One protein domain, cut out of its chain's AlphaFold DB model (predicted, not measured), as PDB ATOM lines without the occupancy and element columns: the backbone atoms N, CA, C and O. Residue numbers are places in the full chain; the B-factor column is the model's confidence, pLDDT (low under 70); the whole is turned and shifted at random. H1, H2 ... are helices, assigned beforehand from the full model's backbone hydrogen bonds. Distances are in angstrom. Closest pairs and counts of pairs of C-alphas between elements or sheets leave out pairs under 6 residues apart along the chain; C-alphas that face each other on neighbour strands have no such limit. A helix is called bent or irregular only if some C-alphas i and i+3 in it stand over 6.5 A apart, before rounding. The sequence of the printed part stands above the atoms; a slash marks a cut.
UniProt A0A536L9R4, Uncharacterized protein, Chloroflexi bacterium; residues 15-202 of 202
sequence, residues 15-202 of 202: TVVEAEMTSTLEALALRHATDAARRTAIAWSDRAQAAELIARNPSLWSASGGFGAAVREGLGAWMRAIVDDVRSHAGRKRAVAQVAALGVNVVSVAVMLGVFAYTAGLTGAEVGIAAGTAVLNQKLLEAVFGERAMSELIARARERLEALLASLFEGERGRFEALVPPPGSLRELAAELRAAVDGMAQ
ATOM      1  N   THR A  15     243.826  17.329  59.703       76.25
ATOM      2  CA  THR A  15     243.772  15.862  59.718       76.25
ATOM      3  C   THR A  15     242.352  15.308  59.608       76.25
ATOM      4  O   THR A  15     242.164  14.230  59.054       76.25
ATOM      5  N   VAL A  16     241.348  16.031  60.116       79.06
ATOM      6  CA  VAL A  16     239.936  15.640  60.004       79.06
ATOM      7  C   VAL A  16     239.453  15.849  58.573       79.06
ATOM      8  O   VAL A  16     238.891  14.930  57.991       79.06
ATOM      9  N   VAL A  17     239.747  17.009  57.976       78.50
ATOM     10  CA  VAL A  17     239.383  17.313  56.578       78.50
ATOM     11  C   VAL A  17     240.017  16.308  55.614       78.50
ATOM     12  O   VAL A  17     239.357  15.796  54.712       78.50
ATOM     13  N   GLU A  18     241.294  15.998  55.829       80.19
ATOM     14  CA  GLU A  18     242.044  15.008  55.058       80.19
ATOM     15  C   GLU A  18     241.395  13.614  55.127       80.19
ATOM     16  O   GLU A  18     241.159  12.978  54.095       80.19
ATOM     17  N   ALA A  19     241.052  13.160  56.336       83.38
ATOM     18  CA  ALA A  19     240.426  11.861  56.560       83.38
ATOM     19  C   ALA A  19     239.009  11.781  55.966       83.38
ATOM     20  O   ALA A  19     238.678  10.798  55.300       83.38
ATOM     21  N   GLU A  20     238.183  12.812  56.162       84.88
ATOM     22  CA  GLU A  20     236.817  12.870  55.630       84.88
ATOM     23  C   GLU A  20     236.800  12.872  54.104       84.88
ATOM     24  O   GLU A  20     236.023  12.137  53.487       84.88
ATOM     25  N   MET A  21     237.679  13.655  53.477       83.88
ATOM     26  CA  MET A  21     237.742  13.712  52.023       83.88
ATOM     27  C   MET A  21     238.297  12.415  51.433       83.88
ATOM     28  O   MET A  21     237.748  11.918  50.452       83.88
ATOM     29  N   THR A  22     239.311  11.811  52.059       86.62
ATOM     30  CA  THR A  22     239.825  10.494  51.651       86.62
ATOM     31  C   THR A  22     238.736   9.424  51.727       86.62
ATOM     32  O   THR A  22     238.520   8.700  50.759       86.62
ATOM     33  N   SER A  23     238.005   9.365  52.845       86.75
ATOM     34  CA  SER A  23     236.893   8.427  53.043       86.75
ATOM     35  C   SER A  23     235.775   8.638  52.015       86.75
ATOM     36  O   SER A  23     235.259   7.686  51.429       86.75
ATOM     37  N   THR A  24     235.444   9.898  51.728       88.06
ATOM     38  CA  THR A  24     234.414  10.259  50.747       88.06
ATOM     39  C   THR A  24     234.818   9.853  49.329       88.06
ATOM     40  O   THR A  24     234.012   9.270  48.603       88.06
ATOM     41  N   LEU A  25     236.064  10.116  48.926       90.62
ATOM     42  CA  LEU A  25     236.585   9.716  47.617       90.62
ATOM     43  C   LEU A  25     236.663   8.196  47.476       90.62
ATOM     44  O   LEU A  25     236.298   7.674  46.426       90.62
ATOM     45  N   GLU A  26     237.076   7.488  48.530       93.50
ATOM     46  CA  GLU A  26     237.056   6.024  48.571       93.50
ATOM     47  C   GLU A  26     235.640   5.484  48.337       93.50
ATOM     48  O   GLU A  26     235.427   4.663  47.440       93.50
ATOM     49  N   ALA A  27     234.657   5.994  49.084       92.62
ATOM     50  CA  ALA A  27     233.265   5.579  48.962       92.62
ATOM     51  C   ALA A  27     232.682   5.878  47.569       92.62
ATOM     52  O   ALA A  27     232.008   5.026  46.982       92.62
ATOM     53  N   LEU A  28     232.960   7.062  47.012       94.31
ATOM     54  CA  LEU A  28     232.506   7.446  45.674       94.31
ATOM     55  C   LEU A  28     233.134   6.573  44.588       94.31
ATOM     56  O   LEU A  28     232.412   6.063  43.729       94.31
ATOM     57  N   ALA A  29     234.448   6.360  44.632       95.12
ATOM     58  CA  ALA A  29     235.136   5.507  43.672       95.12
ATOM     59  C   ALA A  29     234.579   4.077  43.718       95.12
ATOM     60  O   ALA A  29     234.239   3.517  42.675       95.12
ATOM     61  N   LEU A  30     234.416   3.510  44.920       97.31
ATOM     62  CA  LEU A  30     233.878   2.162  45.107       97.31
ATOM     63  C   LEU A  30     232.448   2.034  44.568       97.31
ATOM     64  O   LEU A  30     232.119   1.047  43.902       97.31
ATOM     65  N   ARG A  31     231.606   3.041  44.825       97.31
ATOM     66  CA  ARG A  31     230.248   3.112  44.279       97.31
ATOM     67  C   ARG A  31     230.273   3.115  42.753       97.31
ATOM     68  O   ARG A  31     229.612   2.284  42.141       97.31
ATOM     69  N   HIS A  32     231.055   4.002  42.140       97.44
ATOM     70  CA  HIS A  32     231.130   4.111  40.684       97.44
ATOM     71  C   HIS A  32     231.685   2.844  40.025       97.44
ATOM     72  O   HIS A  32     231.157   2.423  38.996       97.44
ATOM     73  N   ALA A  33     232.692   2.202  40.623       98.12
ATOM     74  CA  ALA A  33     233.217   0.922  40.152       98.12
ATOM     75  C   ALA A  33     232.166  -0.192  40.251       98.12
ATOM     76  O   ALA A  33     231.957  -0.934  39.295       98.12
ATOM     77  N   THR A  34     231.430  -0.257  41.362       98.38
ATOM     78  CA  THR A  34     230.343  -1.229  41.553       98.38
ATOM     79  C   THR A  34     229.199  -1.009  40.566       98.38
ATOM     80  O   THR A  34     228.709  -1.967  39.973       98.38
ATOM     81  N   ASP A  35     228.795   0.238  40.335       98.31
ATOM     82  CA  ASP A  35     227.738   0.567  39.379       98.31
ATOM     83  C   ASP A  35     228.176   0.297  37.929       98.31
ATOM     84  O   ASP A  35     227.380  -0.176  37.115       98.31
ATOM     85  N   ALA A  36     229.441   0.553  37.583       97.88
ATOM     86  CA  ALA A  36     230.000   0.201  36.278       97.88
ATOM     87  C   ALA A  36     230.047  -1.322  36.069       97.88
ATOM     88  O   ALA A  36     229.597  -1.806  35.026       97.88
ATOM     89  N   ALA A  37     230.514  -2.069  37.071       98.25
ATOM     90  CA  ALA A  37     230.546  -3.527  37.053       98.25
ATOM     91  C   ALA A  37     229.134  -4.104  36.887       98.25
ATOM     92  O   ALA A  37     228.889  -4.875  35.963       98.25
ATOM     93  N   ARG A  38     228.165  -3.636  37.686       98.25
ATOM     94  CA  ARG A  38     226.763  -4.063  37.600       98.25
ATOM     95  C   ARG A  38     226.149  -3.777  36.230       98.25
ATOM     96  O   ARG A  38     225.534  -4.665  35.653       98.25
ATOM     97  N   ARG A  39     226.316  -2.563  35.688       98.12
ATOM     98  CA  ARG A  39     225.804  -2.221  34.345       98.12
ATOM     99  C   ARG A  39     226.392  -3.129  33.266       98.12
ATOM    100  O   ARG A  39     225.665  -3.561  32.376       98.12
ATOM    101  N   THR A  40     227.683  -3.436  33.363       97.00
ATOM    102  CA  THR A  40     228.370  -4.319  32.412       97.00
ATOM    103  C   THR A  40     227.887  -5.761  32.549       97.00
ATOM    104  O   THR A  40     227.550  -6.383  31.546       97.00
ATOM    105  N   ALA A  41     227.773  -6.266  33.781       97.12
ATOM    106  CA  ALA A  41     227.266  -7.602  34.072       97.12
ATOM    107  C   ALA A  41     225.831  -7.797  33.559       97.12
ATOM    108  O   ALA A  41     225.578  -8.802  32.904       97.12
ATOM    109  N   ILE A  42     224.936  -6.817  33.759       97.56
ATOM    110  CA  ILE A  42     223.569  -6.828  33.202       97.56
ATOM    111  C   ILE A  42     223.613  -6.903  31.671       97.56
ATOM    112  O   ILE A  42     223.031  -7.796  31.061       97.56
ATOM    113  N   ALA A  43     224.366  -6.004  31.033       95.94
ATOM    114  CA  ALA A  43     224.451  -5.965  29.575       95.94
ATOM    115  C   ALA A  43     225.023  -7.262  28.966       95.94
ATOM    116  O   ALA A  43     224.722  -7.593  27.818       95.94
ATOM    117  N   TRP A  44     225.874  -7.981  29.702       95.50
ATOM    118  CA  TRP A  44     226.431  -9.266  29.283       95.50
ATOM    119  C   TRP A  44     225.500 -10.437  29.609       95.50
ATOM    120  O   TRP A  44     225.414 -11.362  28.805       95.50
ATOM    121  N   SER A  45     224.765 -10.395  30.726       95.06
ATOM    122  CA  SER A  45     223.772 -11.419  31.068       95.06
ATOM    123  C   SER A  45     222.597 -11.454  30.095       95.06
ATOM    124  O   SER A  45     222.056 -12.524  29.839       95.06
ATOM    125  N   ASP A  46     222.254 -10.314  29.494       94.69
ATOM    126  CA  ASP A  46     221.185 -10.220  28.492       94.69
ATOM    127  C   ASP A  46     221.578 -10.828  27.130       94.69
ATOM    128  O   ASP A  46     220.745 -10.975  26.234       94.69
ATOM    129  N   ARG A  47     222.851 -11.203  26.944       92.38
ATOM    130  CA  ARG A  47     223.359 -11.823  25.715       92.38
ATOM    131  C   ARG A  47     223.599 -13.308  25.945       92.38
ATOM    132  O   ARG A  47     224.483 -13.678  26.711       92.38
ATOM    133  N   ALA A  48     222.890 -14.161  25.204       84.06
ATOM    134  CA  ALA A  48     222.965 -15.620  25.355       84.06
ATOM    135  C   ALA A  48     224.405 -16.175  25.337       84.06
ATOM    136  O   ALA A  48     224.715 -17.092  26.089       84.06
ATOM    137  N   GLN A  49     225.301 -15.597  24.526       81.75
ATOM    138  CA  GLN A  49     226.693 -16.053  24.419       81.75
ATOM    139  C   GLN A  49     227.586 -15.619  25.598       81.75
ATOM    140  O   GLN A  49     228.627 -16.230  25.815       81.75
ATOM    141  N   ALA A  50     227.206 -14.578  26.347       88.06
ATOM    142  CA  ALA A  50     227.996 -14.024  27.453       88.06
ATOM    143  C   ALA A  50     227.372 -14.281  28.840       88.06
ATOM    144  O   ALA A  50     228.066 -14.174  29.851       88.06
ATOM    145  N   ALA A  51     226.098 -14.681  28.899       92.19
ATOM    146  CA  ALA A  51     225.381 -14.960  30.142       92.19
ATOM    147  C   ALA A  51     226.067 -16.028  31.006       92.19
ATOM    148  O   ALA A  51     226.234 -15.837  32.210       92.19
ATOM    149  N   GLU A  52     226.544 -17.108  30.384       91.75
ATOM    150  CA  GLU A  52     227.256 -18.186  31.078       91.75
ATOM    151  C   GLU A  52     228.590 -17.707  31.682       91.75
ATOM    152  O   GLU A  52     228.972 -18.134  32.772       91.75
ATOM    153  N   LEU A  53     229.286 -16.772  31.019       91.75
ATOM    154  CA  LEU A  53     230.525 -16.185  31.539       91.75
ATOM    155  C   LEU A  53     230.257 -15.385  32.818       91.75
ATOM    156  O   LEU A  53     231.006 -15.508  33.786       91.75
ATOM    157  N   ILE A  54     229.174 -14.605  32.844       95.38
ATOM    158  CA  ILE A  54     228.766 -13.848  34.034       95.38
ATOM    159  C   ILE A  54     228.284 -14.785  35.147       95.38
ATOM    160  O   ILE A  54     228.670 -14.601  36.301       95.38
ATOM    161  N   ALA A  55     227.507 -15.823  34.819       93.81
ATOM    162  CA  ALA A  55     227.020 -16.803  35.793       93.81
ATOM    163  C   ALA A  55     228.167 -17.533  36.517       93.81
ATOM    164  O   ALA A  55     228.098 -17.760  37.726       93.81
ATOM    165  N   ARG A  56     229.257 -17.842  35.801       94.62
ATOM    166  CA  ARG A  56     230.467 -18.472  36.362       94.62
ATOM    167  C   ARG A  56     231.356 -17.519  37.159       94.62
ATOM    168  O   ARG A  56     232.211 -17.987  37.906       94.62
ATOM    169  N   ASN A  57     231.154 -16.206  37.037       95.69
ATOM    170  CA  ASN A  57     231.974 -15.186  37.690       95.69
ATOM    171  C   ASN A  57     231.127 -14.200  38.527       95.69
ATOM    172  O   ASN A  57     231.091 -13.006  38.218       95.69
ATOM    173  N   PRO A  58     230.491 -14.640  39.638       95.31
ATOM    174  CA  PRO A  58     229.631 -13.778  40.458       95.31
ATOM    175  C   PRO A  58     230.322 -12.521  41.008       95.31
ATOM    176  O   PRO A  58     229.668 -11.516  41.271       95.31
ATOM    177  N   SER A  59     231.650 -12.546  41.155       96.12
ATOM    178  CA  SER A  59     232.429 -11.395  41.624       96.12
ATOM    179  C   SER A  59     232.385 -10.194  40.668       96.12
ATOM    180  O   SER A  59     232.709  -9.084  41.085       96.12
ATOM    181  N   LEU A  60     231.990 -10.376  39.401       97.06
ATOM    182  CA  LEU A  60     231.875  -9.300  38.406       97.06
ATOM    183  C   LEU A  60     230.634  -8.415  38.591       97.06
ATOM    184  O   LEU A  60     230.502  -7.401  37.913       97.06
ATOM    185  N   TRP A  61     229.738  -8.744  39.522       97.81
ATOM    186  CA  TRP A  61     228.568  -7.913  39.837       97.81
ATOM    187  C   TRP A  61     228.885  -6.687  40.704       97.81
ATOM    188  O   TRP A  61     228.000  -5.871  40.978       97.81
ATOM    189  N   SER A  62     230.138  -6.543  41.134       98.00
ATOM    190  CA  SER A  62     230.626  -5.410  41.912       98.00
ATOM    191  C   SER A  62     232.089  -5.100  41.603       98.00
ATOM    192  O   SER A  62     232.782  -5.859  40.915       98.00
ATOM    193  N   ALA A  63     232.577  -4.000  42.177       98.00
ATOM    194  CA  ALA A  63     234.007  -3.735  42.241       98.00
ATOM    195  C   ALA A  63     234.756  -4.913  42.892       98.00
ATOM    196  O   ALA A  63     234.178  -5.663  43.692       98.00
ATOM    197  N   SER A  64     236.029  -5.093  42.542       97.81
ATOM    198  CA  SER A  64     236.856  -6.147  43.128       97.81
ATOM    199  C   SER A  64     237.049  -5.925  44.629       97.81
ATOM    200  O   SER A  64     237.050  -4.794  45.118       97.81
ATOM    201  N   GLY A  65     237.263  -7.009  45.382       96.56
ATOM    202  CA  GLY A  65     237.464  -6.919  46.833       96.56
ATOM    203  C   GLY A  65     238.668  -6.054  47.240       96.56
ATOM    204  O   GLY A  65     238.668  -5.482  48.325       96.56
ATOM    205  N   GLY A  66     239.671  -5.920  46.362       96.50
ATOM    206  CA  GLY A  66     240.854  -5.084  46.585       96.50
ATOM    207  C   GLY A  66     240.680  -3.611  46.203       96.50
ATOM    208  O   GLY A  66     241.518  -2.795  46.584       96.50
ATOM    209  N   PHE A  67     239.609  -3.247  45.489       98.00
ATOM    210  CA  PHE A  67     239.452  -1.915  44.904       98.00
ATOM    211  C   PHE A  67     239.487  -0.797  45.955       98.00
ATOM    212  O   PHE A  67     240.251   0.153  45.819       98.00
ATOM    213  N   GLY A  68     238.715  -0.924  47.041       96.50
ATOM    214  CA  GLY A  68     238.671   0.098  48.098       96.50
ATOM    215  C   GLY A  68     240.026   0.313  48.782       96.50
ATOM    216  O   GLY A  68     240.453   1.448  48.985       96.50
ATOM    217  N   ALA A  69     240.755  -0.773  49.062       96.56
ATOM    218  CA  ALA A  69     242.098  -0.691  49.633       96.56
ATOM    219  C   ALA A  69     243.083   0.003  48.676       96.56
ATOM    220  O   ALA A  69     243.835   0.874  49.109       96.56
ATOM    221  N   ALA A  70     243.020  -0.324  47.380       98.00
ATOM    222  CA  ALA A  70     243.851   0.300  46.354       98.00
ATOM    223  C   ALA A  70     243.548   1.800  46.186       98.00
ATOM    224  O   ALA A  70     244.472   2.604  46.057       98.00
ATOM    225  N   VAL A  71     242.272   2.208  46.263       97.75
ATOM    226  CA  VAL A  71     241.890   3.632  46.280       97.75
ATOM    227  C   VAL A  71     242.502   4.334  47.491       97.75
ATOM    228  O   VAL A  71     243.137   5.373  47.337       97.75
ATOM    229  N   ARG A  72     242.357   3.765  48.693       95.88
ATOM    230  CA  ARG A  72     242.870   4.369  49.932       95.88
ATOM    231  C   ARG A  72     244.389   4.533  49.912       95.88
ATOM    232  O   ARG A  72     244.902   5.587  50.286       95.88
ATOM    233  N   GLU A  73     245.107   3.510  49.457       96.81
ATOM    234  CA  GLU A  73     246.561   3.562  49.290       96.81
ATOM    235  C   GLU A  73     246.969   4.640  48.278       96.81
ATOM    236  O   GLU A  73     247.833   5.474  48.569       96.81
ATOM    237  N   GLY A  74     246.301   4.666  47.122       97.75
ATOM    238  CA  GLY A  74     246.532   5.649  46.071       97.75
ATOM    239  C   GLY A  74     246.283   7.084  46.529       97.75
ATOM    240  O   GLY A  74     247.111   7.956  46.272       97.75
ATOM    241  N   LEU A  75     245.196   7.336  47.267       95.50
ATOM    242  CA  LEU A  75     244.898   8.647  47.850       95.50
ATOM    243  C   LEU A  75     245.960   9.057  48.880       95.50
ATOM    244  O   LEU A  75     246.412  10.201  48.877       95.50
ATOM    245  N   GLY A  76     246.442   8.117  49.698       93.25
ATOM    246  CA  GLY A  76     247.565   8.354  50.605       93.25
ATOM    247  C   GLY A  76     248.851   8.753  49.873       93.25
ATOM    248  O   GLY A  76     249.544   9.688  50.281       93.25
ATOM    249  N   ALA A  77     249.177   8.073  48.771       96.19
ATOM    250  CA  ALA A  77     250.323   8.416  47.929       96.19
ATOM    251  C   ALA A  77     250.145   9.775  47.234       96.19
ATOM    252  O   ALA A  77     251.078  10.578  47.193       96.19
ATOM    253  N   TRP A  78     248.938  10.056  46.753       95.88
ATOM    254  CA  TRP A  78     248.571  11.322  46.132       95.88
ATOM    255  C   TRP A  78     248.752  12.509  47.085       95.88
ATOM    256  O   TRP A  78     249.386  13.497  46.716       95.88
ATOM    257  N   MET A  79     248.297  12.399  48.334       91.69
ATOM    258  CA  MET A  79     248.486  13.458  49.333       91.69
ATOM    259  C   MET A  79     249.958  13.678  49.681       91.69
ATOM    260  O   MET A  79     250.398  14.824  49.779       91.69
ATOM    261  N   ARG A  80     250.750  12.603  49.811       92.50
ATOM    262  CA  ARG A  80     252.207  12.723  49.998       92.50
ATOM    263  C   ARG A  80     252.860  13.485  48.839       92.50
ATOM    264  O   ARG A  80     253.659  14.381  49.087       92.50
ATOM    265  N   ALA A  81     252.452  13.213  47.599       94.25
ATOM    266  CA  ALA A  81     252.950  13.941  46.433       94.25
ATOM    267  C   ALA A  81     252.577  15.437  46.459       94.25
ATOM    268  O   ALA A  81     253.396  16.273  46.083       94.25
ATOM    269  N   ILE A  82     251.383  15.804  46.945       91.94
ATOM    270  CA  ILE A  82     250.996  17.216  47.133       91.94
ATOM    271  C   ILE A  82     251.896  17.894  48.174       91.94
ATOM    272  O   ILE A  82     252.363  19.011  47.954       91.94
ATOM    273  N   VAL A  83     252.163  17.222  49.296       89.06
ATOM    274  CA  VAL A  83     253.056  17.724  50.354       89.06
ATOM    275  C   VAL A  83     254.456  18.003  49.800       89.06
ATOM    276  O   VAL A  83     255.036  19.057  50.080       89.06
ATOM    277  N   ASP A  84     254.991  17.092  48.991       90.31
ATOM    278  CA  ASP A  84     256.319  17.232  48.388       90.31
ATOM    279  C   ASP A  84     256.358  18.326  47.305       90.31
ATOM    280  O   ASP A  84     257.305  19.118  47.237       90.31
ATOM    281  N   ASP A  85     255.291  18.462  46.517       89.62
ATOM    282  CA  ASP A  85     255.118  19.558  45.564       89.62
ATOM    283  C   ASP A  85     255.097  20.927  46.267       89.62
ATOM    284  O   ASP A  85     255.779  21.860  45.841       89.62
ATOM    285  N   VAL A  86     254.364  21.060  47.376       85.81
ATOM    286  CA  VAL A  86     254.309  22.305  48.159       85.81
ATOM    287  C   VAL A  86     255.683  22.657  48.732       85.81
ATOM    288  O   VAL A  86     256.094  23.820  48.688       85.81
ATOM    289  N   ARG A  87     256.417  21.662  49.246       82.75
ATOM    290  CA  ARG A  87     257.777  21.851  49.778       82.75
ATOM    291  C   ARG A  87     258.751  22.312  48.699       82.75
ATOM    292  O   ARG A  87     259.511  23.248  48.937       82.75
ATOM    293  N   SER A  88     258.709  21.694  47.520       82.50
ATOM    294  CA  SER A  88     259.591  22.043  46.399       82.50
ATOM    295  C   SER A  88     259.282  23.419  45.796       82.50
ATOM    296  O   SER A  88     260.196  24.118  45.363       82.50
ATOM    297  N   HIS A  89     258.020  23.861  45.829       74.69
ATOM    298  CA  HIS A  89     257.596  25.156  45.278       74.69
ATOM    299  C   HIS A  89     257.823  26.352  46.217       74.69
ATOM    300  O   HIS A  89     257.677  27.507  45.801       74.69
ATOM    301  N   ALA A  90     258.248  26.130  47.463       67.31
ATOM    302  CA  ALA A  90     258.561  27.186  48.426       67.31
ATOM    303  C   ALA A  90     259.908  27.897  48.138       67.31
ATOM    304  O   ALA A  90     260.657  28.202  49.052       67.31
ATOM    305  N   GLY A  91     260.257  28.200  46.884       56.34
ATOM    306  CA  GLY A  91     261.573  28.763  46.517       56.34
ATOM    307  C   GLY A  91     261.790  30.251  46.853       56.34
ATOM    308  O   GLY A  91     262.918  30.742  46.830       56.34
ATOM    309  N   ARG A  92     260.730  31.011  47.174       63.62
ATOM    310  CA  ARG A  92     260.826  32.452  47.499       63.62
ATOM    311  C   ARG A  92     260.934  32.658  49.008       63.62
ATOM    312  O   ARG A  92     260.051  32.205  49.725       63.62
ATOM    313  N   LYS A  93     261.903  33.450  49.495       59.44
ATOM    314  CA  LYS A  93     262.090  33.749  50.942       59.44
ATOM    315  C   LYS A  93     260.786  34.115  51.681       59.44
ATOM    316  O   LYS A  93     260.570  33.676  52.804       59.44
ATOM    317  N   ARG A  94     259.891  34.879  51.036       63.28
ATOM    318  CA  ARG A  94     258.580  35.275  51.590       63.28
ATOM    319  C   ARG A  94     257.537  34.146  51.590       63.28
ATOM    320  O   ARG A  94     256.699  34.117  52.483       63.28
ATOM    321  N   ALA A  95     257.589  33.236  50.616       61.91
ATOM    322  CA  ALA A  95     256.752  32.038  50.579       61.91
ATOM    323  C   ALA A  95     257.240  31.007  51.610       61.91
ATOM    324  O   ALA A  95     256.425  30.492  52.360       61.91
ATOM    325  N   VAL A  96     258.560  30.802  51.744       59.53
ATOM    326  CA  VAL A  96     259.164  29.951  52.793       59.53
ATOM    327  C   VAL A  96     258.683  30.365  54.180       59.53
ATOM    328  O   VAL A  96     258.200  29.528  54.933       59.53
ATOM    329  N   ALA A  97     258.780  31.657  54.510       63.38
ATOM    330  CA  ALA A  97     258.382  32.164  55.821       63.38
ATOM    331  C   ALA A  97     256.886  31.952  56.104       63.38
ATOM    332  O   ALA A  97     256.507  31.606  57.219       63.38
ATOM    333  N   GLN A  98     256.033  32.116  55.089       65.75
ATOM    334  CA  GLN A  98     254.592  31.918  55.227       65.75
ATOM    335  C   GLN A  98     254.198  30.433  55.293       65.75
ATOM    336  O   GLN A  98     253.338  30.074  56.090       65.75
ATOM    337  N   VAL A  99     254.857  29.556  54.529       64.31
ATOM    338  CA  VAL A  99     254.677  28.096  54.623       64.31
ATOM    339  C   VAL A  99     255.167  27.566  55.966       64.31
ATOM    340  O   VAL A  99     254.513  26.710  56.554       64.31
ATOM    341  N   ALA A 100     256.272  28.098  56.490       61.09
ATOM    342  CA  ALA A 100     256.753  27.772  57.828       61.09
ATOM    343  C   ALA A 100     255.769  28.223  58.924       61.09
ATOM    344  O   ALA A 100     255.603  27.515  59.911       61.09
ATOM    345  N   ALA A 101     255.089  29.363  58.737       62.84
ATOM    346  CA  ALA A 101     254.099  29.881  59.683       62.84
ATOM    347  C   ALA A 101     252.749  29.137  59.636       62.84
ATOM    348  O   ALA A 101     252.135  28.927  60.677       62.84
ATOM    349  N   LEU A 102     252.279  28.747  58.444       69.25
ATOM    350  CA  LEU A 102     251.007  28.033  58.253       69.25
ATOM    351  C   LEU A 102     251.136  26.514  58.433       69.25
ATOM    352  O   LEU A 102     250.175  25.852  58.811       69.25
ATOM    353  N   GLY A 103     252.313  25.958  58.158       76.69
ATOM    354  CA  GLY A 103     252.551  24.521  58.104       76.69
ATOM    355  C   GLY A 103     252.194  23.915  56.743       76.69
ATOM    356  O   GLY A 103     251.160  24.206  56.140       76.69
ATOM    357  N   VAL A 104     253.052  23.010  56.261       76.88
ATOM    358  CA  VAL A 104     252.905  22.348  54.950       76.88
ATOM    359  C   VAL A 104     251.594  21.560  54.840       76.88
ATOM    360  O   VAL A 104     250.996  21.519  53.769       76.88
ATOM    361  N   ASN A 105     251.101  20.987  55.941       78.31
ATOM    362  CA  ASN A 105     249.869  20.192  55.939       78.31
ATOM    363  C   ASN A 105     248.634  21.052  55.628       78.31
ATOM    364  O   ASN A 105     247.796  20.648  54.826       78.31
ATOM    365  N   VAL A 106     248.552  22.263  56.198       79.00
ATOM    366  CA  VAL A 106     247.451  23.207  55.930       79.00
ATOM    367  C   VAL A 106     247.419  23.574  54.447       79.00
ATOM    368  O   VAL A 106     246.366  23.544  53.816       79.00
ATOM    369  N   VAL A 107     248.584  23.877  53.869       80.56
ATOM    370  CA  VAL A 107     248.693  24.201  52.441       80.56
ATOM    371  C   VAL A 107     248.356  22.996  51.562       80.56
ATOM    372  O   VAL A 107     247.707  23.142  50.533       80.56
ATOM    373  N   SER A 108     248.780  21.799  51.946       82.50
ATOM    374  CA  SER A 108     248.535  20.602  51.138       82.50
ATOM    375  C   SER A 108     247.043  20.283  51.072       82.50
ATOM    376  O   SER A 108     246.514  20.055  49.988       82.50
ATOM    377  N   VAL A 109     246.333  20.392  52.200       83.62
ATOM    378  CA  VAL A 109     244.867  20.278  52.228       83.62
ATOM    379  C   VAL A 109     244.198  21.407  51.444       83.62
ATOM    380  O   VAL A 109     243.197  21.176  50.775       83.62
ATOM    381  N   ALA A 110     244.769  22.611  51.428       82.44
ATOM    382  CA  ALA A 110     244.276  23.681  50.571       82.44
ATOM    383  C   ALA A 110     244.363  23.351  49.072       82.44
ATOM    384  O   ALA A 110     243.408  23.587  48.334       82.44
ATOM    385  N   VAL A 111     245.493  22.796  48.622       85.06
ATOM    386  CA  VAL A 111     245.663  22.324  47.238       85.06
ATOM    387  C   VAL A 111     244.683  21.188  46.945       85.06
ATOM    388  O   VAL A 111     244.015  21.214  45.914       85.06
ATOM    389  N   MET A 112     244.540  20.243  47.879       86.50
ATOM    390  CA  MET A 112     243.595  19.125  47.803       86.50
ATOM    391  C   MET A 112     242.151  19.618  47.604       86.50
ATOM    392  O   MET A 112     241.472  19.177  46.683       86.50
ATOM    393  N   LEU A 113     241.697  20.585  48.409       83.62
ATOM    394  CA  LEU A 113     240.382  21.226  48.263       83.62
ATOM    395  C   LEU A 113     240.263  22.006  46.946       83.62
ATOM    396  O   LEU A 113     239.201  22.018  46.321       83.62
ATOM    397  N   GLY A 114     241.357  22.626  46.493       81.12
ATOM    398  CA  GLY A 114     241.440  23.305  45.204       81.12
ATOM    399  C   GLY A 114     241.128  22.387  44.020       81.12
ATOM    400  O   GLY A 114     240.419  22.804  43.107       81.12
ATOM    401  N   VAL A 115     241.560  21.121  44.054       83.62
ATOM    402  CA  VAL A 115     241.248  20.141  42.994       83.62
ATOM    403  C   VAL A 115     239.736  19.994  42.786       83.62
ATOM    404  O   VAL A 115     239.282  19.932  41.642       83.62
ATOM    405  N   PHE A 116     238.949  20.022  43.865       75.88
ATOM    406  CA  PHE A 116     237.487  19.886  43.820       75.88
ATOM    407  C   PHE A 116     236.769  21.203  43.516       75.88
ATOM    408  O   PHE A 116     235.819  21.234  42.730       75.88
ATOM    409  N   ALA A 117     237.251  22.314  44.076       71.19
ATOM    410  CA  ALA A 117     236.674  23.635  43.828       71.19
ATOM    411  C   ALA A 117     236.744  24.032  42.341       71.19
ATOM    412  O   ALA A 117     235.811  24.641  41.817       71.19
ATOM    413  N   TYR A 118     237.825  23.651  41.650       58.62
ATOM    414  CA  TYR A 118     238.022  23.936  40.225       58.62
ATOM    415  C   TYR A 118     237.340  22.929  39.277       58.62
ATOM    416  O   TYR A 118     237.229  23.220  38.087       58.62
ATOM    417  N   THR A 119     236.868  21.768  39.756       55.00
ATOM    418  CA  THR A 119     236.178  20.754  38.927       55.00
ATOM    419  C   THR A 119     234.655  20.834  38.993       55.00
ATOM    420  O   THR A 119     234.004  20.571  37.986       55.00
ATOM    421  N   ALA A 120     234.075  21.222  40.131       46.00
ATOM    422  CA  ALA A 120     232.618  21.317  40.288       46.00
ATOM    423  C   ALA A 120     232.040  22.689  39.887       46.00
ATOM    424  O   ALA A 120     230.833  22.817  39.674       46.00
ATOM    425  N   GLY A 121     232.892  23.719  39.804       41.44
ATOM    426  CA  GLY A 121     232.452  25.110  39.857       41.44
ATOM    427  C   GLY A 121     231.797  25.407  41.211       41.44
ATOM    428  O   GLY A 121     231.091  24.584  41.788       41.44
ATOM    429  N   LEU A 122     231.961  26.614  41.738       39.62
ATOM    430  CA  LEU A 122     231.257  27.060  42.951       39.62
ATOM    431  C   LEU A 122     229.707  27.092  42.819       39.62
ATOM    432  O   LEU A 122     229.031  27.664  43.668       39.62
ATOM    433  N   THR A 123     229.125  26.509  41.765       46.66
ATOM    434  CA  THR A 123     227.708  26.617  41.385       46.66
ATOM    435  C   THR A 123     226.986  25.275  41.213       46.66
ATOM    436  O   THR A 123     225.782  25.275  40.966       46.66
ATOM    437  N   GLY A 124     227.665  24.130  41.327       39.59
ATOM    438  CA  GLY A 124     227.013  22.819  41.250       39.59
ATOM    439  C   GLY A 124     226.206  22.522  42.516       39.59
ATOM    440  O   GLY A 124     226.765  22.065  43.509       39.59
ATOM    441  N   ALA A 125     224.896  22.775  42.472       40.31
ATOM    442  CA  ALA A 125     223.938  22.720  43.584       40.31
ATOM    443  C   ALA A 125     223.807  21.368  44.332       40.31
ATOM    444  O   ALA A 125     222.997  21.260  45.249       40.31
ATOM    445  N   GLU A 126     224.594  20.346  43.990       51.44
ATOM    446  CA  GLU A 126     224.458  18.985  44.527       51.44
ATOM    447  C   GLU A 126     225.623  18.533  45.427       51.44
ATOM    448  O   GLU A 126     225.495  17.529  46.123       51.44
ATOM    449  N   VAL A 127     226.726  19.290  45.533       45.12
ATOM    450  CA  VAL A 127     227.845  18.974  46.458       45.12
ATOM    451  C   VAL A 127     227.754  19.827  47.732       45.12
ATOM    452  O   VAL A 127     228.712  20.431  48.204       45.12
ATOM    453  N   GLY A 128     226.546  19.911  48.288       45.97
ATOM    454  CA  GLY A 128     226.209  20.756  49.438       45.97
ATOM    455  C   GLY A 128     226.482  20.151  50.818       45.97
ATOM    456  O   GLY A 128     226.098  20.763  51.809       45.97
ATOM    457  N   ILE A 129     227.104  18.970  50.932       43.62
ATOM    458  CA  ILE A 129     227.138  18.233  52.216       43.62
ATOM    459  C   ILE A 129     228.535  18.181  52.874       43.62
ATOM    460  O   ILE A 129     228.621  17.964  54.076       43.62
ATOM    461  N   ALA A 130     229.625  18.507  52.167       46.22
ATOM    462  CA  ALA A 130     230.985  18.511  52.746       46.22
ATOM    463  C   ALA A 130     231.655  19.904  52.830       46.22
ATOM    464  O   ALA A 130     232.773  20.034  53.319       46.22
ATOM    465  N   ALA A 131     230.979  20.968  52.385       45.19
ATOM    466  CA  ALA A 131     231.519  22.335  52.370       45.19
ATOM    467  C   ALA A 131     231.338  23.107  53.699       45.19
ATOM    468  O   ALA A 131     231.660  24.290  53.779       45.19
ATOM    469  N   GLY A 132     230.801  22.473  54.746       41.94
ATOM    470  CA  GLY A 132     230.273  23.172  55.923       41.94
ATOM    471  C   GLY A 132     231.291  23.818  56.867       41.94
ATOM    472  O   GLY A 132     230.880  24.585  57.734       41.94
ATOM    473  N   THR A 133     232.593  23.535  56.760       40.09
ATOM    474  CA  THR A 133     233.525  23.933  57.834       40.09
ATOM    475  C   THR A 133     234.948  24.312  57.413       40.09
ATOM    476  O   THR A 133     235.635  24.977  58.191       40.09
ATOM    477  N   ALA A 134     235.402  23.998  56.198       49.25
ATOM    478  CA  ALA A 134     236.713  24.437  55.714       49.25
ATOM    479  C   ALA A 134     236.585  25.751  54.927       49.25
ATOM    480  O   ALA A 134     236.524  25.754  53.698       49.25
ATOM    481  N   VAL A 135     236.545  26.892  55.624       50.75
ATOM    482  CA  VAL A 135     236.685  28.195  54.955       50.75
ATOM    483  C   VAL A 135     238.122  28.315  54.457       50.75
ATOM    484  O   VAL A 135     239.031  28.717  55.185       50.75
ATOM    485  N   LEU A 136     238.336  27.941  53.197       56.56
ATOM    486  CA  LEU A 136     239.598  28.163  52.522       56.56
ATOM    487  C   LEU A 136     239.713  29.647  52.179       56.56
ATOM    488  O   LEU A 136     239.010  30.146  51.302       56.56
ATOM    489  N   ASN A 137     240.612  30.372  52.840       61.56
ATOM    490  CA  ASN A 137     240.896  31.742  52.431       61.56
ATOM    491  C   ASN A 137     241.792  31.728  51.179       61.56
ATOM    492  O   ASN A 137     243.019  31.790  51.269       61.56
ATOM    493  N   GLN A 138     241.159  31.624  50.006       60.47
ATOM    494  CA  GLN A 138     241.827  31.606  48.698       60.47
ATOM    495  C   GLN A 138     242.780  32.798  48.520       60.47
ATOM    496  O   GLN A 138     243.901  32.625  48.051       60.47
ATOM    497  N   LYS A 139     242.393  33.988  48.999       63.03
ATOM    498  CA  LYS A 139     243.217  35.204  48.909       63.03
ATOM    499  C   LYS A 139     244.483  35.140  49.762       63.03
ATOM    500  O   LYS A 139     245.502  35.702  49.369       63.03
ATOM    501  N   LEU A 140     244.456  34.431  50.893       61.38
ATOM    502  CA  LEU A 140     245.669  34.187  51.678       61.38
ATOM    503  C   LEU A 140     246.617  33.228  50.955       61.38
ATOM    504  O   LEU A 140     247.809  33.497  50.891       61.38
ATOM    505  N   LEU A 141     246.107  32.152  50.356       64.94
ATOM    506  CA  LEU A 141     246.944  31.186  49.634       64.94
ATOM    507  C   LEU A 141     247.557  31.785  48.365       64.94
ATOM    508  O   LEU A 141     248.748  31.599  48.108       64.94
ATOM    509  N   GLU A 142     246.781  32.575  47.622       68.25
ATOM    510  CA  GLU A 142     247.275  33.382  46.504       68.25
ATOM    511  C   GLU A 142     248.368  34.362  46.953       68.25
ATOM    512  O   GLU A 142     249.372  34.520  46.263       68.25
ATOM    513  N   ALA A 143     248.231  34.992  48.125       66.00
ATOM    514  CA  ALA A 143     249.254  35.892  48.660       66.00
ATOM    515  C   ALA A 143     250.542  35.160  49.104       66.00
ATOM    516  O   ALA A 143     251.631  35.745  49.057       66.00
ATOM    517  N   VAL A 144     250.439  33.887  49.505       65.19
ATOM    518  CA  VAL A 144     251.568  33.034  49.919       65.19
ATOM    519  C   VAL A 144     252.351  32.528  48.704       65.19
ATOM    520  O   VAL A 144     253.572  32.693  48.633       65.19
ATOM    521  N   PHE A 145     251.655  31.926  47.735       67.75
ATOM    522  CA  PHE A 145     252.272  31.218  46.607       67.75
ATOM    523  C   PHE A 145     252.296  32.022  45.312       67.75
ATOM    524  O   PHE A 145     253.195  31.827  44.494       67.75
ATOM    525  N   GLY A 146     251.405  32.998  45.155       76.50
ATOM    526  CA  GLY A 146     251.049  33.589  43.869       76.50
ATOM    527  C   GLY A 146     249.985  32.749  43.160       76.50
ATOM    528  O   GLY A 146     250.026  31.521  43.204       76.50
ATOM    529  N   GLU A 147     249.057  33.414  42.473       79.19
ATOM    530  CA  GLU A 147     247.941  32.780  41.753       79.19
ATOM    531  C   GLU A 147     248.413  31.696  40.772       79.19
ATOM    532  O   GLU A 147     247.934  30.565  40.821       79.19
ATOM    533  N   ARG A 148     249.438  31.994  39.955       82.25
ATOM    534  CA  ARG A 148     250.012  31.021  39.007       82.25
ATOM    535  C   ARG A 148     250.552  29.769  39.699       82.25
ATOM    536  O   ARG A 148     250.168  28.667  39.331       82.25
ATOM    537  N   ALA A 149     251.371  29.926  40.737       82.06
ATOM    538  CA  ALA A 149     251.958  28.782  41.435       82.06
ATOM    539  C   ALA A 149     250.887  27.914  42.118       82.06
ATOM    540  O   ALA A 149     250.990  26.690  42.106       82.06
ATOM    541  N   MET A 150     249.840  28.534  42.674       82.25
ATOM    542  CA  MET A 150     248.706  27.798  43.236       82.25
ATOM    543  C   MET A 150     247.955  27.024  42.148       82.25
ATOM    544  O   MET A 150     247.682  25.839  42.325       82.25
ATOM    545  N   SER A 151     247.665  27.661  41.007       84.06
ATOM    546  CA  SER A 151     246.991  26.995  39.887       84.06
ATOM    547  C   SER A 151     247.794  25.815  39.335       84.06
ATOM    548  O   SER A 151     247.218  24.772  39.045       84.06
ATOM    549  N   GLU A 152     249.122  25.929  39.272       87.81
ATOM    550  CA  GLU A 152     250.012  24.851  38.836       87.81
ATOM    551  C   GLU A 152     250.037  23.679  39.828       87.81
ATOM    552  O   GLU A 152     250.009  22.520  39.413       87.81
ATOM    553  N   LEU A 153     250.054  23.958  41.136       89.00
ATOM    554  CA  LEU A 153     249.965  22.926  42.175       89.00
ATOM    555  C   LEU A 153     248.632  22.174  42.107       89.00
ATOM    556  O   LEU A 153     248.621  20.944  42.159       89.00
ATOM    557  N   ILE A 154     247.521  22.901  41.951       87.44
ATOM    558  CA  ILE A 154     246.186  22.308  41.801       87.44
ATOM    559  C   ILE A 154     246.111  21.470  40.520       87.44
ATOM    560  O   ILE A 154     245.619  20.346  40.569       87.44
ATOM    561  N   ALA A 155     246.619  21.977  39.392       90.44
ATOM    562  CA  ALA A 155     246.613  21.258  38.119       90.44
ATOM    563  C   ALA A 155     247.386  19.933  38.211       90.44
ATOM    564  O   ALA A 155     246.835  18.882  37.894       90.44
ATOM    565  N   ARG A 156     248.609  19.949  38.757       93.94
ATOM    566  CA  ARG A 156     249.398  18.721  38.956       93.94
ATOM    567  C   ARG A 156     248.744  17.746  39.930       93.94
ATOM    568  O   ARG A 156     248.766  16.537  39.711       93.94
ATOM    569  N   ALA A 157     248.171  18.247  41.024       93.75
ATOM    570  CA  ALA A 157     247.434  17.408  41.963       93.75
ATOM    571  C   ALA A 157     246.234  16.740  41.274       93.75
ATOM    572  O   ALA A 157     246.023  15.539  41.439       93.75
ATOM    573  N   ARG A 158     245.492  17.490  40.458       91.56
ATOM    574  CA  ARG A 158     244.365  16.979  39.680       91.56
ATOM    575  C   ARG A 158     244.793  15.902  38.684       91.56
ATOM    576  O   ARG A 158     244.217  14.820  38.711       91.56
ATOM    577  N   GLU A 159     245.808  16.161  37.865       95.81
ATOM    578  CA  GLU A 159     246.323  15.198  36.878       95.81
ATOM    579  C   GLU A 159     246.715  13.866  37.532       95.81
ATOM    580  O   GLU A 159     246.377  12.795  37.029       95.81
ATOM    581  N   ARG A 160     247.370  13.910  38.701       97.38
ATOM    582  CA  ARG A 160     247.716  12.693  39.452       97.38
ATOM    583  C   ARG A 160     246.487  11.943  39.961       97.38
ATOM    584  O   ARG A 160     246.490  10.715  39.936       97.38
ATOM    585  N   LEU A 161     245.459  12.654  40.429       95.75
ATOM    586  CA  LEU A 161     244.218  12.026  40.882       95.75
ATOM    587  C   LEU A 161     243.469  11.375  39.711       95.75
ATOM    588  O   LEU A 161     242.994  10.249  39.840       95.75
ATOM    589  N   GLU A 162     243.401  12.052  38.564       95.38
ATOM    590  CA  GLU A 162     242.801  11.512  37.341       95.38
ATOM    591  C   GLU A 162     243.545  10.256  36.868       95.38
ATOM    592  O   GLU A 162     242.910   9.234  36.613       95.38
ATOM    593  N   ALA A 163     244.881  10.287  36.832       97.75
ATOM    594  CA  ALA A 163     245.703   9.134  36.465       97.75
ATOM    595  C   ALA A 163     245.528   7.952  37.433       97.75
ATOM    596  O   ALA A 163     245.405   6.807  36.996       97.75
ATOM    597  N   LEU A 164     245.475   8.226  38.743       97.88
ATOM    598  CA  LEU A 164     245.208   7.217  39.765       97.88
ATOM    599  C   LEU A 164     243.859   6.533  39.521       97.88
ATOM    600  O   LEU A 164     243.798   5.308  39.427       97.88
ATOM    601  N   LEU A 165     242.780   7.313  39.406       97.12
ATOM    602  CA  LEU A 165     241.444   6.761  39.202       97.12
ATOM    603  C   LEU A 165     241.368   6.000  37.877       97.12
ATOM    604  O   LEU A 165     240.894   4.867  37.868       97.12
ATOM    605  N   ALA A 166     241.891   6.561  36.785       97.81
ATOM    606  CA  ALA A 166     241.926   5.897  35.485       97.81
ATOM    607  C   ALA A 166     242.610   4.525  35.566       97.81
ATOM    608  O   ALA A 166     242.045   3.540  35.102       97.81
ATOM    609  N   SER A 167     243.768   4.435  36.226       98.31
ATOM    610  CA  SER A 167     244.473   3.163  36.414       98.31
ATOM    611  C   SER A 167     243.664   2.146  37.226       98.31
ATOM    612  O   SER A 167     243.711   0.954  36.929       98.31
ATOM    613  N   LEU A 168     242.934   2.585  38.254       98.25
ATOM    614  CA  LEU A 168     242.112   1.694  39.078       98.25
ATOM    615  C   LEU A 168     240.882   1.187  38.311       98.25
ATOM    616  O   LEU A 168     240.578  -0.004  38.347       98.25
ATOM    617  N   PHE A 169     240.197   2.072  37.583       98.12
ATOM    618  CA  PHE A 169     239.069   1.695  36.727       98.12
ATOM    619  C   PHE A 169     239.501   0.812  35.553       98.12
ATOM    620  O   PHE A 169     238.750  -0.075  35.153       98.12
ATOM    621  N   GLU A 170     240.714   1.003  35.039       97.94
ATOM    622  CA  GLU A 170     241.302   0.132  34.026       97.94
ATOM    623  C   GLU A 170     241.500  -1.294  34.550       97.94
ATOM    624  O   GLU A 170     241.159  -2.255  33.865       97.94
ATOM    625  N   GLY A 171     241.957  -1.444  35.797       97.62
ATOM    626  CA  GLY A 171     242.035  -2.747  36.458       97.62
ATOM    627  C   GLY A 171     240.670  -3.435  36.561       97.62
ATOM    628  O   GLY A 171     240.549  -4.622  36.258       97.62
ATOM    629  N   GLU A 172     239.619  -2.690  36.919       98.25
ATOM    630  CA  GLU A 172     238.252  -3.223  36.954       98.25
ATOM    631  C   GLU A 172     237.733  -3.603  35.561       98.25
ATOM    632  O   GLU A 172     237.107  -4.654  35.411       98.25
ATOM    633  N   ARG A 173     238.033  -2.802  34.531       97.06
ATOM    634  CA  ARG A 173     237.715  -3.116  33.130       97.06
ATOM    635  C   ARG A 173     238.414  -4.396  32.673       97.06
ATOM    636  O   ARG A 173     237.762  -5.273  32.103       97.06
ATOM    637  N   GLY A 174     239.698  -4.544  32.994       96.50
ATOM    638  CA  GLY A 174     240.505  -5.712  32.647       96.50
ATOM    639  C   GLY A 174     239.913  -7.035  33.147       96.50
ATOM    640  O   GLY A 174     240.056  -8.062  32.485       96.50
ATOM    641  N   ARG A 175     239.164  -7.024  34.261       96.31
ATOM    642  CA  ARG A 175     238.457  -8.215  34.775       96.31
ATOM    643  C   ARG A 175     237.394  -8.738  33.806       96.31
ATOM    644  O   ARG A 175     237.199  -9.947  33.725       96.31
ATOM    645  N   PHE A 176     236.712  -7.847  33.087       95.00
ATOM    646  CA  PHE A 176     235.749  -8.226  32.053       95.00
ATOM    647  C   PHE A 176     236.459  -8.615  30.759       95.00
ATOM    648  O   PHE A 176     236.105  -9.614  30.141       95.00
ATOM    649  N   GLU A 177     237.487  -7.864  30.361       93.38
ATOM    650  CA  GLU A 177     238.245  -8.147  29.135       93.38
ATOM    651  C   GLU A 177     238.939  -9.510  29.176       93.38
ATOM    652  O   GLU A 177     238.975 -10.201  28.163       93.38
ATOM    653  N   ALA A 178     239.387  -9.956  30.353       92.12
ATOM    654  CA  ALA A 178     239.965 -11.283  30.551       92.12
ATOM    655  C   ALA A 178     239.001 -12.445  30.232       92.12
ATOM    656  O   ALA A 178     239.451 -13.572  30.035       92.12
ATOM    657  N   LEU A 179     237.687 -12.193  30.173       90.00
ATOM    658  CA  LEU A 179     236.696 -13.189  29.761       90.00
ATOM    659  C   LEU A 179     236.528 -13.285  28.239       90.00
ATOM    660  O   LEU A 179     235.902 -14.229  27.755       90.00
ATOM    661  N   VAL A 180     237.037 -12.310  27.482       85.31
ATOM    662  CA  VAL A 180     236.901 -12.268  26.024       85.31
ATOM    663  C   VAL A 180     238.124 -12.934  25.389       85.31
ATOM    664  O   VAL A 180     239.254 -12.529  25.671       85.31
ATOM    665  N   PRO A 181     237.944 -13.934  24.505       76.94
ATOM    666  CA  PRO A 181     239.056 -14.519  23.768       76.94
ATOM    667  C   PRO A 181     239.806 -13.450  22.958       76.94
ATOM    668  O   PRO A 181     239.166 -12.570  22.372       76.94
ATOM    669  N   PRO A 182     241.144 -13.524  22.862       74.50
ATOM    670  CA  PRO A 182     241.901 -12.566  22.074       74.50
ATOM    671  C   PRO A 182     241.470 -12.604  20.593       74.50
ATOM    672  O   PRO A 182     241.193 -13.675  20.055       74.50
ATOM    673  N   PRO A 183     241.482 -11.474  19.862       67.81
ATOM    674  CA  PRO A 183     240.981 -11.411  18.480       67.81
ATOM    675  C   PRO A 183     241.708 -12.325  17.478       67.81
ATOM    676  O   PRO A 183     241.223 -12.537  16.364       67.81
ATOM    677  N   GLY A 184     242.911 -12.796  17.823       71.19
ATOM    678  CA  GLY A 184     243.681 -13.748  17.021       71.19
ATOM    679  C   GLY A 184     243.076 -15.151  17.038       71.19
ATOM    680  O   GLY A 184     242.900 -15.739  15.974       71.19
ATOM    681  N   SER A 185     242.642 -15.631  18.207       76.38
ATOM    682  CA  SER A 185     242.131 -16.999  18.353       76.38
ATOM    683  C   SER A 185     240.824 -17.211  17.593       76.38
ATOM    684  O   SER A 185     240.609 -18.268  17.018       76.38
ATOM    685  N   LEU A 186     239.969 -16.186  17.499       76.06
ATOM    686  CA  LEU A 186     238.734 -16.256  16.709       76.06
ATOM    687  C   LEU A 186     239.000 -16.330  15.198       76.06
ATOM    688  O   LEU A 186     238.243 -16.971  14.470       76.06
ATOM    689  N   ARG A 187     240.067 -15.681  14.713       78.12
ATOM    690  CA  ARG A 187     240.458 -15.737  13.296       78.12
ATOM    691  C   ARG A 187     241.053 -17.090  12.930       78.12
ATOM    692  O   ARG A 187     240.714 -17.609  11.869       78.12
ATOM    693  N   GLU A 188     241.883 -17.647  13.803       82.88
ATOM    694  CA  GLU A 188     242.436 -18.997  13.660       82.88
ATOM    695  C   GLU A 188     241.325 -20.046  13.696       82.88
ATOM    696  O   GLU A 188     241.190 -20.808  12.745       82.88
ATOM    697  N   LEU A 189     240.427 -19.984  14.684       83.38
ATOM    698  CA  LEU A 189     239.274 -20.884  14.777       83.38
ATOM    699  C   LEU A 189     238.382 -20.808  13.526       83.38
ATOM    700  O   LEU A 189     237.912 -21.823  13.020       83.38
ATOM    701  N   ALA A 190     238.163 -19.605  12.986       84.50
ATOM    702  CA  ALA A 190     237.411 -19.435  11.747       84.50
ATOM    703  C   ALA A 190     238.151 -20.005  10.523       84.50
ATOM    704  O   ALA A 190     237.505 -20.463   9.583       84.50
ATOM    705  N   ALA A 191     239.485 -19.944  10.488       88.38
ATOM    706  CA  ALA A 191     240.282 -20.553   9.426       88.38
ATOM    707  C   ALA A 191     240.241 -22.086   9.511       88.38
ATOM    708  O   ALA A 191     239.982 -22.738   8.503       88.38
ATOM    709  N   GLU A 192     240.400 -22.642  10.713       88.56
ATOM    710  CA  GLU A 192     240.308 -24.081  10.982       88.56
ATOM    711  C   GLU A 192     238.928 -24.641  10.631       88.56
ATOM    712  O   GLU A 192     238.831 -25.663   9.957       88.56
ATOM    713  N   LEU A 193     237.851 -23.942  11.008       90.62
ATOM    714  CA  LEU A 193     236.489 -24.372  10.698       90.62
ATOM    715  C   LEU A 193     236.224 -24.394   9.185       90.62
ATOM    716  O   LEU A 193     235.608 -25.333   8.690       90.62
ATOM    717  N   ARG A 194     236.710 -23.389   8.436       92.62
ATOM    718  CA  ARG A 194     236.596 -23.378   6.965       92.62
ATOM    719  C   ARG A 194     237.370 -24.535   6.341       92.62
ATOM    720  O   ARG A 194     236.804 -25.258   5.534       92.62
ATOM    721  N   ALA A 195     238.611 -24.756   6.774       91.69
ATOM    722  CA  ALA A 195     239.431 -25.857   6.279       91.69
ATOM    723  C   ALA A 195     238.792 -27.232   6.554       91.69
ATOM    724  O   ALA A 195     238.823 -28.109   5.695       91.69
ATOM    725  N   ALA A 196     238.171 -27.411   7.724       91.94
ATOM    726  CA  ALA A 196     237.456 -28.639   8.068       91.94
ATOM    727  C   ALA A 196     236.210 -28.860   7.192       91.94
ATOM    728  O   ALA A 196     235.973 -29.978   6.740       91.94
ATOM    729  N   VAL A 197     235.434 -27.804   6.919       92.88
ATOM    730  CA  VAL A 197     234.257 -27.876   6.035       92.88
ATOM    731  C   VAL A 197     234.665 -28.176   4.590       92.88
ATOM    732  O   VAL A 197     234.052 -29.038   3.962       92.88
ATOM    733  N   ASP A 198     235.719 -27.535   4.082       91.50
ATOM    734  CA  ASP A 198     236.229 -27.778   2.727       91.50
ATOM    735  C   ASP A 198     236.754 -29.216   2.568       91.50
ATOM    736  O   ASP A 198     236.540 -29.847   1.534       91.50
ATOM    737  N   GLY A 199     237.384 -29.768   3.611       82.75
ATOM    738  CA  GLY A 199     237.850 -31.157   3.637       82.75
ATOM    739  C   GLY A 199     236.731 -32.202   3.718       82.75
ATOM    740  O   GLY A 199     236.939 -33.336   3.306       82.75
ATOM    741  N   MET A 200     235.544 -31.839   4.214       84.12
ATOM    742  CA  MET A 200     234.359 -32.710   4.206       84.12
ATOM    743  C   MET A 200     233.620 -32.721   2.861       84.12
ATOM    744  O   MET A 200     232.775 -33.587   2.639       84.12
ATOM    745  N   ALA A 201     233.875 -31.734   1.998       73.38
ATOM    746  CA  ALA A 201     233.247 -31.607   0.684       73.38
ATOM    747  C   ALA A 201     234.012 -32.341  -0.438       73.38
ATOM    748  O   ALA A 201     233.553 -32.331  -1.584       73.38
ATOM    749  N   GLN A 202     235.159 -32.951  -0.120       56.28
ATOM    750  CA  GLN A 202     235.946 -33.831  -0.994       56.28
ATOM    751  C   GLN A 202     235.613 -35.301  -0.739       56.28
ATOM    752  O   GLN A 202     235.605 -36.060  -1.733       56.28
TER     753      GLN A 202
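What this domain is: This is residues 15 to 202 of the 202 residues of an uncharacterized protein of Chloroflexi bacterium (UniProt A0A536L9R4). Three long helices, H1, H4 and H8, form a splayed up-and-down bundle, each running against the one before; H6 crosses H4 and H8 toward one end, where H5 and H7 also lie, and H9 sticks out as an arm at the other. The printed part has 188 residues with nine named helices, H1 to H9 in chain order, and no named strand: all helix. It is only just extended, close to loose, with a radius of gyration of the C-alphas of 24.3 A and spans of 90 by 33 by 28 A.

Where its parts are: Find C-alpha 15 at (243.772, 15.862, 59.718); from there H1, residues 15 to 45, runs 44.3 A. Next come H2, residues 48 to 56, irregular with C-alphas 49 and 52 7.0 A apart, and H3, residues 58 to 61. H4, residues 67 to 89, measures 32.6 A, H5 is residues 93 to 102, and H6, residues 104 to 120, measures 25.1 A. H7, residues 138 to 145, precedes H8, residues 147 to 177, 43.9 A long. H9, residues 183 to 200, ends at C-alpha 200, (234.359, -32.710, 4.206).

How they stand to each other: Start at the hub, H1: its residues 22 to 30 alone touch H4, closest C-alphas Glu 26 and Val 71, 5.9 A. H4 and H8 touch at a shallow tilt of 22 degrees, opposite ways, closest C-alphas Ile 82 and Ala 157, 6.3 A. H9 touches no helix. Every O i to N i+4 pair is within hydrogen-bond range in H1, H4, H5 and H7, but 3 of 5 in H2, 11 of 13 in H6, 26 of 27 in H8 and 13 of 14 in H9; H3 is too short for one.

The domain as a whole: The farthest C-alphas, of Ala 97 and Gln 202, are 89.9 A apart. The printed part has no cut; the H6 to H7 link is long. Look for pLDDT under 70 at residues 90 to 102, 118 to 145, 183 and 202.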